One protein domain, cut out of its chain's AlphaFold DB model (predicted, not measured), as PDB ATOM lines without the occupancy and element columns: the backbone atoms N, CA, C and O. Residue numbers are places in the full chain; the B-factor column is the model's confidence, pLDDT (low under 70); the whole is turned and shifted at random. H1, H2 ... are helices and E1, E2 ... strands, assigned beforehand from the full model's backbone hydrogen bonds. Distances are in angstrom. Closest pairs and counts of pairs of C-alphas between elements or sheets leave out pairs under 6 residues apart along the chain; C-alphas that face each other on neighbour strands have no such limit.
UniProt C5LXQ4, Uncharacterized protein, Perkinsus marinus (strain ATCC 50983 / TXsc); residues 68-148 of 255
ATOM      1  N   VAL A  68     -44.288 -20.770  27.328       72.81
ATOM      2  CA  VAL A  68     -43.611 -19.491  27.589       72.81
ATOM      3  C   VAL A  68     -43.508 -18.647  26.325       72.81
ATOM      4  O   VAL A  68     -43.289 -19.172  25.234       72.81
ATOM      5  N   ILE A  69     -43.663 -17.333  26.479       72.12
ATOM      6  CA  ILE A  69     -43.383 -16.312  25.472       72.12
ATOM      7  C   ILE A  69     -41.997 -15.736  25.767       72.12
ATOM      8  O   ILE A  69     -41.762 -15.191  26.843       72.12
ATOM      9  N   LEU A  70     -41.093 -15.825  24.798       73.12
ATOM     10  CA  LEU A  70     -39.770 -15.210  24.815       73.12
ATOM     11  C   LEU A  70     -39.800 -13.907  24.019       73.12
ATOM     12  O   LEU A  70     -40.149 -13.887  22.833       73.12
ATOM     13  N   PHE A  71     -39.396 -12.818  24.664       64.81
ATOM     14  CA  PHE A  71     -39.362 -11.496  24.058       64.81
ATOM     15  C   PHE A  71     -38.028 -11.283  23.337       64.81
ATOM     16  O   PHE A  71     -36.974 -11.231  23.966       64.81
ATOM     17  N   ASN A  72     -38.111 -11.140  22.012       67.56
ATOM     18  CA  ASN A  72     -37.020 -10.818  21.089       67.56
ATOM     19  C   ASN A  72     -35.791 -11.754  21.221       67.56
ATOM     20  O   ASN A  72     -34.677 -11.276  21.432       67.56
ATOM     21  N   PRO A  73     -35.973 -13.089  21.129       78.19
ATOM     22  CA  PRO A  73     -34.879 -14.049  21.262       78.19
ATOM     23  C   PRO A  73     -33.941 -14.035  20.045       78.19
ATOM     24  O   PRO A  73     -34.390 -13.887  18.908       78.19
ATOM     25  N   ALA A  74     -32.647 -14.271  20.276       82.00
ATOM     26  CA  ALA A  74     -31.595 -14.299  19.253       82.00
ATOM     27  C   ALA A  74     -31.582 -15.612  18.440       82.00
ATOM     28  O   ALA A  74     -30.568 -16.302  18.345       82.00
ATOM     29  N   ILE A  75     -32.730 -16.007  17.886       84.31
ATOM     30  CA  ILE A  75     -32.931 -17.310  17.239       84.31
ATOM     31  C   ILE A  75     -33.703 -17.169  15.922       84.31
ATOM     32  O   ILE A  75     -34.578 -16.311  15.783       84.31
ATOM     33  N   ALA A  76     -33.354 -17.986  14.928       83.56
ATOM     34  CA  ALA A  76     -33.889 -17.862  13.577       83.56
ATOM     35  C   ALA A  76     -35.362 -18.298  13.495       83.56
ATOM     36  O   ALA A  76     -35.802 -19.223  14.179       83.56
ATOM     37  N   ARG A  77     -36.138 -17.675  12.595       77.31
ATOM     38  CA  ARG A  77     -37.572 -17.993  12.454       77.31
ATOM     39  C   ARG A  77     -37.853 -19.437  12.017       77.31
ATOM     40  O   ARG A  77     -38.917 -19.951  12.343       77.31
ATOM     41  N   GLY A  78     -36.902 -20.076  11.331       78.50
ATOM     42  CA  GLY A  78     -36.961 -21.477  10.898       78.50
ATOM     43  C   GLY A  78     -36.305 -22.494  11.844       78.50
ATOM     44  O   GLY A  78     -36.150 -23.645  11.451       78.50
ATOM     45  N   SER A  79     -35.883 -22.106  13.054       83.25
ATOM     46  CA  SER A  79     -35.245 -23.033  14.003       83.25
ATOM     47  C   SER A  79     -36.184 -24.174  14.425       83.25
ATOM     48  O   SER A  79     -37.289 -23.938  14.916       83.25
ATOM     49  N   THR A  80     -35.725 -25.419  14.256       88.56
ATOM     50  CA  THR A  80     -36.445 -26.642  14.650       88.56
ATOM     51  C   THR A  80     -36.507 -26.808  16.168       88.56
ATOM     52  O   THR A  80     -35.664 -26.271  16.890       88.56
ATOM     53  N   ILE A  81     -37.452 -27.622  16.652       89.69
ATOM     54  CA  ILE A  81     -37.595 -27.975  18.076       89.69
ATOM     55  C   ILE A  81     -36.269 -28.493  18.664       89.69
ATOM     56  O   ILE A  81     -35.902 -28.089  19.768       89.69
ATOM     57  N   ASP A  82     -35.513 -29.301  17.917       90.06
ATOM     58  CA  ASP A  82     -34.219 -29.840  18.360       90.06
ATOM     59  C   ASP A  82     -33.145 -28.756  18.463       90.06
ATOM     60  O   ASP A  82     -32.397 -28.716  19.437       90.06
ATOM     61  N   SER A  83     -33.083 -27.841  17.485       90.00
ATOM     62  CA  SER A  83     -32.132 -26.722  17.518       90.00
ATOM     63  C   SER A  83     -32.410 -25.779  18.693       90.00
ATOM     64  O   SER A  83     -31.488 -25.395  19.401       90.00
ATOM     65  N   VAL A  84     -33.689 -25.495  18.962       90.81
ATOM     66  CA  VAL A  84     -34.142 -24.687  20.101       90.81
ATOM     67  C   VAL A  84     -33.819 -25.396  21.421       90.81
ATOM     68  O   VAL A  84     -33.253 -24.785  22.323       90.81
ATOM     69  N   SER A  85     -34.124 -26.692  21.530       92.56
ATOM     70  CA  SER A  85     -33.843 -27.501  22.726       92.56
ATOM     71  C   SER A  85     -32.345 -27.591  23.024       92.56
ATOM     72  O   SER A  85     -31.944 -27.491  24.184       92.56
ATOM     73  N   ARG A  86     -31.510 -27.704  21.982       90.94
ATOM     74  CA  ARG A  86     -30.046 -27.662  22.089       90.94
ATOM     75  C   ARG A  86     -29.561 -26.307  22.614       90.94
ATOM     76  O   ARG A  86     -28.922 -26.286  23.662       90.94
ATOM     77  N   SER A  87     -29.958 -25.195  21.984       90.75
ATOM     78  CA  SER A  87     -29.612 -23.836  22.439       90.75
ATOM     79  C   SER A  87     -30.030 -23.568  23.892       90.75
ATOM     80  O   SER A  87     -29.315 -22.884  24.623       90.75
ATOM     81  N   ILE A  88     -31.172 -24.112  24.337       92.62
ATOM     82  CA  ILE A  88     -31.614 -24.025  25.739       92.62
ATOM     83  C   ILE A  88     -30.690 -24.830  26.658       92.62
ATOM     84  O   ILE A  88     -30.304 -24.322  27.710       92.62
ATOM     85  N   LYS A  89     -30.326 -26.064  26.289       91.88
ATOM     86  CA  LYS A  89     -29.465 -26.921  27.117       91.88
ATOM     87  C   LYS A  89     -28.055 -26.352  27.266       91.88
ATOM     88  O   LYS A  89     -27.545 -26.276  28.379       91.88
ATOM     89  N   GLU A  90     -27.470 -25.893  26.164       90.94
ATOM     90  CA  GLU A  90     -26.136 -25.280  26.123       90.94
ATOM     91  C   GLU A  90     -26.093 -23.950  26.887       90.94
ATOM     92  O   GLU A  90     -25.179 -23.715  27.673       90.94
ATOM     93  N   GLY A  91     -27.106 -23.092  26.716       90.12
ATOM     94  CA  GLY A  91     -27.162 -21.792  27.389       90.12
ATOM     95  C   GLY A  91     -27.542 -21.844  28.874       90.12
ATOM     96  O   GLY A  91     -27.307 -20.871  29.589       90.12
ATOM     97  N   ASN A  92     -28.161 -22.931  29.353       92.38
ATOM     98  CA  ASN A  92     -28.791 -22.978  30.680       92.38
ATOM     99  C   ASN A  92     -28.529 -24.311  31.419       92.38
ATOM    100  O   ASN A  92     -29.491 -25.001  31.782       92.38
ATOM    101  N   PRO A  93     -27.265 -24.698  31.687       91.50
ATOM    102  CA  PRO A  93     -26.945 -25.990  32.301       91.50
ATOM    103  C   PRO A  93     -27.661 -26.207  33.644       91.50
ATOM    104  O   PRO A  93     -28.344 -27.211  33.808       91.50
ATOM    105  N   ALA A  94     -27.639 -25.227  34.557       89.38
ATOM    106  CA  ALA A  94     -28.309 -25.336  35.860       89.38
ATOM    107  C   ALA A  94     -29.852 -25.424  35.776       89.38
ATOM    108  O   ALA A  94     -30.487 -26.083  36.595       89.38
ATOM    109  N   LEU A  95     -30.489 -24.806  34.770       87.88
ATOM    110  CA  LEU A  95     -31.941 -24.952  34.573       87.88
ATOM    111  C   LEU A  95     -32.301 -26.302  33.931       87.88
ATOM    112  O   LEU A  95     -33.402 -26.813  34.150       87.88
ATOM    113  N   THR A  96     -31.385 -26.892  33.160       92.25
ATOM    114  CA  THR A  96     -31.601 -28.124  32.379       92.25
ATOM    115  C   THR A  96     -30.944 -29.375  32.968       92.25
ATOM    116  O   THR A  96     -31.050 -30.455  32.387       92.25
ATOM    117  N   GLU A  97     -30.328 -29.271  34.146       91.31
ATOM    118  CA  GLU A  97     -29.675 -30.370  34.861       91.31
ATOM    119  C   GLU A  97     -30.615 -31.571  35.056       91.31
ATOM    120  O   GLU A  97     -31.749 -31.420  35.519       91.31
ATOM    121  N   GLY A  98     -30.170 -32.769  34.670       85.69
ATOM    122  CA  GLY A  98     -30.986 -33.989  34.703       85.69
ATOM    123  C   GLY A  98     -32.118 -34.063  33.664       85.69
ATOM    124  O   GLY A  98     -32.779 -35.094  33.574       85.69
ATOM    125  N   ILE A  99     -32.346 -33.025  32.847       83.25
ATOM    126  CA  ILE A  99     -33.389 -33.030  31.811       83.25
ATOM    127  C   ILE A  99     -32.818 -33.570  30.492       83.25
ATOM    128  O   ILE A  99     -31.817 -33.078  29.959       83.25
ATOM    129  N   ASP A 100     -33.478 -34.585  29.935       80.38
ATOM    130  CA  ASP A 100     -33.221 -35.105  28.590       80.38
ATOM    131  C   ASP A 100     -33.392 -33.993  27.534       80.38
ATOM    132  O   ASP A 100     -34.382 -33.263  27.532       80.38
ATOM    133  N   GLY A 101     -32.418 -33.861  26.626       76.00
ATOM    134  CA  GLY A 101     -32.417 -32.816  25.598       76.00
ATOM    135  C   GLY A 101     -33.591 -32.933  24.625       76.00
ATOM    136  O   GLY A 101     -34.180 -31.918  24.261       76.00
ATOM    137  N   ALA A 102     -33.999 -34.162  24.292       75.75
ATOM    138  CA  ALA A 102     -35.185 -34.432  23.475       75.75
ATOM    139  C   ALA A 102     -36.504 -34.162  24.229       75.75
ATOM    140  O   ALA A 102     -37.586 -34.255  23.651       75.75
ATOM    141  N   LYS A 103     -36.430 -33.830  25.527       80.81
ATOM    142  CA  LYS A 103     -37.576 -33.552  26.398       80.81
ATOM    143  C   LYS A 103     -37.571 -32.127  26.972       80.81
ATOM    144  O   LYS A 103     -38.173 -31.894  28.016       80.81
ATOM    145  N   LEU A 104     -36.913 -31.167  26.309       87.44
ATOM    146  CA  LEU A 104     -36.892 -29.754  26.730       87.44
ATOM    147  C   LEU A 104     -38.016 -28.912  26.113       87.44
ATOM    148  O   LEU A 104     -38.699 -28.191  26.844       87.44
ATOM    149  N   VAL A 105     -38.244 -29.022  24.799       88.94
ATOM    150  CA  VAL A 105     -39.316 -28.308  24.076       88.94
ATOM    151  C   VAL A 105     -40.157 -29.289  23.252       88.94
ATOM    152  O   VAL A 105     -39.607 -30.190  22.632       88.94
ATOM    153  N   SER A 106     -41.485 -29.125  23.235       79.56
ATOM    154  CA  SER A 106     -42.418 -29.987  22.473       79.56
ATOM    155  C   SER A 106     -43.204 -29.262  21.378       79.56
ATOM    156  O   SER A 106     -43.755 -29.904  20.488       79.56
ATOM    157  N   ALA A 107     -43.248 -27.929  21.402       76.19
ATOM    158  CA  ALA A 107     -43.748 -27.124  20.290       76.19
ATOM    159  C   ALA A 107     -43.101 -25.737  20.292       76.19
ATOM    160  O   ALA A 107     -42.843 -25.173  21.355       76.19
ATOM    161  N   VAL A 108     -42.894 -25.174  19.102       81.12
ATOM    162  CA  VAL A 108     -42.297 -23.850  18.877       81.12
ATOM    163  C   VAL A 108     -43.116 -23.129  17.805       81.12
ATOM    164  O   VAL A 108     -43.371 -23.697  16.745       81.12
ATOM    165  N   TYR A 109     -43.552 -21.893  18.061       73.25
ATOM    166  CA  TYR A 109     -44.229 -21.053  17.065       73.25
ATOM    167  C   TYR A 109     -44.022 -19.559  17.328       73.25
ATOM    168  O   TYR A 109     -43.912 -19.117  18.467       73.25
ATOM    169  N   TRP A 110     -44.019 -18.749  16.270       64.88
ATOM    170  CA  TRP A 110     -43.812 -17.302  16.384       64.88
ATOM    171  C   TRP A 110     -45.124 -16.518  16.545       64.88
ATOM    172  O   TRP A 110     -46.182 -16.875  16.009       64.88
ATOM    173  N   ARG A 111     -45.042 -15.402  17.275       55.44
ATOM    174  CA  ARG A 111     -46.091 -14.384  17.427       55.44
ATOM    175  C   ARG A 111     -45.461 -12.998  17.289       55.44
ATOM    176  O   ARG A 111     -44.829 -12.490  18.210       55.44
ATOM    177  N   GLY A 112     -45.594 -12.403  16.103       64.12
ATOM    178  CA  GLY A 112     -44.896 -11.164  15.756       64.12
ATOM    179  C   GLY A 112     -43.377 -11.362  15.788       64.12
ATOM    180  O   GLY A 112     -42.839 -12.168  15.026       64.12
ATOM    181  N   GLN A 113     -42.699 -10.641  16.681       61.75
ATOM    182  CA  GLN A 113     -41.256 -10.731  16.961       61.75
ATOM    183  C   GLN A 113     -40.910 -11.627  18.172       61.75
ATOM    184  O   GLN A 113     -39.749 -11.730  18.558       61.75
ATOM    185  N   HIS A 114     -41.907 -12.255  18.800       70.00
ATOM    186  CA  HIS A 114     -41.733 -13.089  19.989       70.00
ATOM    187  C   HIS A 114     -41.856 -14.573  19.631       70.00
ATOM    188  O   HIS A 114     -42.659 -14.950  18.768       70.00
ATOM    189  N   LEU A 115     -41.077 -15.417  20.305       72.25
ATOM    190  CA  LEU A 115     -41.158 -16.871  20.169       72.25
ATOM    191  C   LEU A 115     -42.039 -17.426  21.282       72.25
ATOM    192  O   LEU A 115     -41.898 -17.021  22.430       72.25
ATOM    193  N   VAL A 116     -42.929 -18.358  20.965       78.06
ATOM    194  CA  VAL A 116     -43.739 -19.070  21.955       78.06
ATOM    195  C   VAL A 116     -43.362 -20.542  21.917       78.06
ATOM    196  O   VAL A 116     -43.364 -21.161  20.851       78.06
ATOM    197  N   MET A 117     -43.020 -21.099  23.074       82.94
ATOM    198  CA  MET A 117     -42.514 -22.464  23.204       82.94
ATOM    199  C   MET A 117     -43.292 -23.215  24.275       82.94
ATOM    200  O   MET A 117     -43.503 -22.674  25.357       82.94
ATOM    201  N   ALA A 118     -43.679 -24.459  24.009       80.31
ATOM    202  CA  ALA A 118     -44.137 -25.386  25.043       80.31
ATOM    203  C   ALA A 118     -42.913 -26.111  25.622       80.31
ATOM    204  O   ALA A 118     -42.307 -26.939  24.939       80.31
ATOM    205  N   ILE A 119     -42.542 -25.771  26.855       82.50
ATOM    206  CA  ILE A 119     -41.358 -26.271  27.564       82.50
ATOM    207  C   ILE A 119     -41.746 -27.270  28.654       82.50
ATOM    208  O   ILE A 119     -42.847 -27.199  29.201       82.50
ATOM    209  N   CYS A 120     -40.870 -28.220  28.976       77.31
ATOM    210  CA  CYS A 120     -41.210 -29.261  29.945       77.31
ATOM    211  C   CYS A 120     -41.446 -28.701  31.368       77.31
ATOM    212  O   CYS A 120     -40.865 -27.672  31.730       77.31
ATOM    213  N   PRO A 121     -42.285 -29.361  32.198       67.44
ATOM    214  CA  PRO A 121     -42.650 -28.848  33.521       67.44
ATOM    215  C   PRO A 121     -41.443 -28.544  34.413       67.44
ATOM    216  O   PRO A 121     -41.377 -27.470  35.000       67.44
ATOM    217  N   THR A 122     -40.447 -29.431  34.460       75.12
ATOM    218  CA  THR A 122     -39.240 -29.261  35.286       75.12
ATOM    219  C   THR A 122     -38.463 -27.991  34.923       75.12
ATOM    220  O   THR A 122     -38.075 -27.234  35.812       75.12
ATOM    221  N   LEU A 123     -38.290 -27.706  33.623       84.88
ATOM    222  CA  LEU A 123     -37.674 -26.459  33.161       84.88
ATOM    223  C   LEU A 123     -38.553 -25.250  33.506       84.88
ATOM    224  O   LEU A 123     -38.034 -24.244  33.983       84.88
ATOM    225  N   TYR A 124     -39.873 -25.350  33.310       81.06
ATOM    226  CA  TYR A 124     -40.810 -24.274  33.647       81.06
ATOM    227  C   TYR A 124     -40.754 -23.894  35.132       81.06
ATOM    228  O   TYR A 124     -40.610 -22.715  35.453       81.06
ATOM    229  N   HIS A 125     -40.813 -24.873  36.040       70.62
ATOM    230  CA  HIS A 125     -40.767 -24.625  37.482       70.62
ATOM    231  C   HIS A 125     -39.422 -24.028  37.917       70.62
ATOM    232  O   HIS A 125     -39.419 -23.047  38.656       70.62
ATOM    233  N   ARG A 126     -38.288 -24.526  37.398       82.44
ATOM    234  CA  ARG A 126     -36.956 -23.948  37.672       82.44
ATOM    235  C   ARG A 126     -36.820 -22.514  37.150       82.44
ATOM    236  O   ARG A 126     -36.357 -21.642  37.877       82.44
ATOM    237  N   LEU A 127     -37.270 -22.247  35.922       81.06
ATOM    238  CA  LEU A 127     -37.265 -20.907  35.318       81.06
ATOM    239  C   LEU A 127     -38.176 -19.924  36.084       81.06
ATOM    240  O   LEU A 127     -37.868 -18.733  36.169       81.06
ATOM    241  N   SER A 128     -39.262 -20.433  36.673       72.00
ATOM    242  CA  SER A 128     -40.252 -19.676  37.450       72.00
ATOM    243  C   SER A 128     -39.937 -19.559  38.946       72.00
ATOM    244  O   SER A 128     -40.622 -18.802  39.628       72.00
ATOM    245  N   ALA A 129     -38.933 -20.269  39.474       71.06
ATOM    246  CA  ALA A 129     -38.708 -20.421  40.919       71.06
ATOM    247  C   ALA A 129     -38.510 -19.084  41.660       71.06
ATOM    248  O   ALA A 129     -38.987 -18.910  42.776       71.06
ATOM    249  N   ASN A 130     -37.873 -18.109  41.003       62.91
ATOM    250  CA  ASN A 130     -37.667 -16.759  41.539       62.91
ATOM    251  C   ASN A 130     -38.814 -15.777  41.197       62.91
ATOM    252  O   ASN A 130     -38.733 -14.599  41.546       62.91
ATOM    253  N   GLY A 131     -39.864 -16.237  40.507       54.50
ATOM    254  CA  GLY A 131     -41.006 -15.472  39.987       54.50
ATOM    255  C   GLY A 131     -41.011 -15.309  38.456       54.50
ATOM    256  O   GLY A 131     -39.956 -15.296  37.813       54.50
ATOM    257  N   GLU A 132     -42.206 -15.149  37.869       53.72
ATOM    258  CA  GLU A 132     -42.399 -14.936  36.421       53.72
ATOM    259  C   GLU A 132     -41.551 -13.752  35.920       53.72
ATOM    260  O   GLU A 132     -41.490 -12.692  36.548       53.72
ATOM    261  N   GLY A 133     -40.825 -13.946  34.816       56.06
ATOM    262  CA  GLY A 133     -39.964 -12.923  34.211       56.06
ATOM    263  C   GLY A 133     -38.747 -12.472  35.040       56.06
ATOM    264  O   GLY A 133     -37.957 -11.655  34.554       56.06
ATOM    265  N   LYS A 134     -38.540 -12.993  36.260       64.56
ATOM    266  CA  LYS A 134     -37.320 -12.765  37.061       64.56
ATOM    267  C   LYS A 134     -36.206 -13.742  36.690       64.56
ATOM    268  O   LYS A 134     -35.058 -13.319  36.576       64.56
ATOM    269  N   GLY A 135     -36.544 -15.003  36.407       66.62
ATOM    270  CA  GLY A 135     -35.628 -15.929  35.736       66.62
ATOM    271  C   GLY A 135     -35.149 -15.382  34.382       66.62
ATOM    272  O   GLY A 135     -35.809 -14.540  33.760       66.62
ATOM    273  N   ARG A 136     -33.997 -15.851  33.906       75.69
ATOM    274  CA  ARG A 136     -33.465 -15.557  32.566       75.69
ATOM    275  C   ARG A 136     -33.315 -16.872  31.817       75.69
ATOM    276  O   ARG A 136     -32.869 -17.846  32.411       75.69
ATOM    277  N   LEU A 137     -33.678 -16.879  30.537       84.69
ATOM    278  CA  LEU A 137     -33.406 -17.999  29.642       84.69
ATOM    279  C   LEU A 137     -32.400 -17.531  28.591       84.69
ATOM    280  O   LEU A 137     -32.692 -16.619  27.814       84.69
ATOM    281  N   VAL A 138     -31.212 -18.119  28.581       86.69
ATOM    282  CA  VAL A 138     -30.186 -17.837  27.576       86.69
ATOM    283  C   VAL A 138     -30.535 -18.581  26.288       86.69
ATOM    284  O   VAL A 138     -30.820 -19.777  26.318       86.69
ATOM    285  N   LEU A 139     -30.500 -17.885  25.155       84.69
ATOM    286  CA  LEU A 139     -30.589 -18.469  23.816       84.69
ATOM    287  C   LEU A 139     -29.553 -17.795  22.928       84.69
ATOM    288  O   LEU A 139     -29.596 -16.575  22.776       84.69
ATOM    289  N   ASN A 140     -28.640 -18.581  22.348       80.88
ATOM    290  CA  ASN A 140     -27.554 -18.093  21.490       80.88
ATOM    291  C   ASN A 140     -26.840 -16.878  22.118       80.88
ATOM    292  O   ASN A 140     -26.777 -15.795  21.541       80.88
ATOM    293  N   HIS A 141     -26.373 -17.066  23.357       75.81
ATOM    294  CA  HIS A 141     -25.710 -16.071  24.216       75.81
ATOM    295  C   HIS A 141     -26.567 -14.869  24.676       75.81
ATOM    296  O   HIS A 141     -26.148 -14.148  25.580       75.81
ATOM    297  N   LEU A 142     -27.786 -14.668  24.158       76.12
ATOM    298  CA  LEU A 142     -28.687 -13.614  24.636       76.12
ATOM    299  C   LEU A 142     -29.490 -14.070  25.863       76.12
ATOM    300  O   LEU A 142     -30.286 -15.006  25.782       76.12
ATOM    301  N   CYS A 143     -29.366 -13.345  26.977       79.88
ATOM    302  CA  CYS A 143     -30.269 -13.446  28.128       79.88
ATOM    303  C   CYS A 143     -31.667 -12.914  27.773       79.88
ATOM    304  O   CYS A 143     -31.950 -11.723  27.911       79.88
ATOM    305  N   THR A 144     -32.560 -13.793  27.323       71.50
ATOM    306  CA  THR A 144     -33.911 -13.404  26.905       71.50
ATOM    307  C   THR A 144     -34.816 -13.094  28.100       71.50
ATOM    308  O   THR A 144     -34.739 -13.717  29.168       71.50
ATOM    309  N   ARG A 145     -35.708 -12.113  27.917       69.38
ATOM    310  CA  ARG A 145     -36.860 -11.902  28.803       69.38
ATOM    311  C   ARG A 145     -37.957 -12.889  28.425       69.38
ATOM    312  O   ARG A 145     -38.164 -13.150  27.241       69.38
ATOM    313  N   TRP A 146     -38.712 -13.356  29.412       72.38
ATOM    314  CA  TRP A 146     -39.819 -14.283  29.204       72.38
ATOM    315  C   TRP A 146     -41.036 -13.930  30.072       72.38
ATOM    316  O   TRP A 146     -40.916 -13.193  31.052       72.38
ATOM    317  N   ALA A 147     -42.190 -14.463  29.683       58.34
ATOM    318  CA  ALA A 147     -43.428 -14.593  30.458       58.34
ATOM    319  C   ALA A 147     -44.066 -15.950  30.095       58.34
ATOM    320  O   ALA A 147     -43.608 -16.599  29.149       58.34
ATOM    321  N   THR A 148     -45.100 -16.413  30.794       59.22
ATOM    322  CA  THR A 148     -45.798 -17.669  30.433       59.22
ATOM    323  C   THR A 148     -46.784 -17.418  29.261       59.22
ATOM    324  O   THR A 148     -46.596 -16.488  28.477       59.22
TER     325      THR A 148
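Overview. This is residues 68 to 148 of the 255 residues of an uncharacterized protein of Perkinsus marinus (strain ATCC 50983 / TXsc) (UniProt C5LXQ4). A strongly twisted sheet of five strands is curled like part of a barrel, with H1 spanning its open side between the two edge strands, E2 and E4. H2 and H3 pack together at one end of this rounded body. The printed part has 81 residues, with three named helices and five named strands in the order E1, H1, H2, E2, E3, H3, E4, E5. The sheet order is E2, E3, E1, E5, E4, antiparallel throughout, and the class is mixed, helices and strands. The whole is compact, with a radius of gyration of the C-alphas of 11.2 A and spans of 29 by 25 by 21 A.

Arrangement. E1, residues 68 to 71, is an inner strand between E3, residues 114 to 119, and E5, residues 142 to 147. N 70 and O 115 are 2.8 A apart, and N 69 and O 147 are 2.8 A apart, both within hydrogen-bond range. H1, residues 81 to 91, is on the sheet at a height of 7.3 A. It only just lies over E4, residues 137 to 139, with 3 of its C-alphas falling on that strand, and runs only just across it, at 63 degrees on the local plane. The closest C-alphas of H1 and E4 are those of Gly 91 and Val 138, 5.0 A apart; those of H1 and E2, residues 105 to 111, are Ser 85 and Val 105, 5.7 A apart. E1, H1, H2 and E2 form a split strand-helix-strand unit, two strands running the same way with E3 between them, and its crossover is right-handed. H2, residues 93 to 96, is not on the sheet but touches H3, residues 121 to 128, closest at the C-alphas of Leu 95 and Arg 126, 6.0 A. H3 lies over none of the strands. E2 and E3 form a hairpin, with N 109 and O 116 2.9 A apart. E4 and E5 form another, with N 144 and O 137 2.9 A apart. Every O i to N i+4 pair is within hydrogen-bond range in H1 and H3; H2 is too short for such a pair.

Along the chain. E1 begins at C-alpha 68 (-43.611, -19.491, 27.589) and is 9.7 A long. H1 measures 15.3 A, H2 5.1 A, E2 16.9 A, E3 15.2 A, H3 10.3 A and E4 6.5 A. E5, 15.9 A, ends at C-alpha 147 (-43.428, -14.593, 30.458).

Size, cuts and confidence. The C-alphas of Gly 98 and Gly 112 are the two farthest apart, at 32.8 A. The printed part has no cut and no long link. The mean pLDDT of the printed part is 78.1, with 16 residues under 70, among them residues 110 to 113 and 130 to 135.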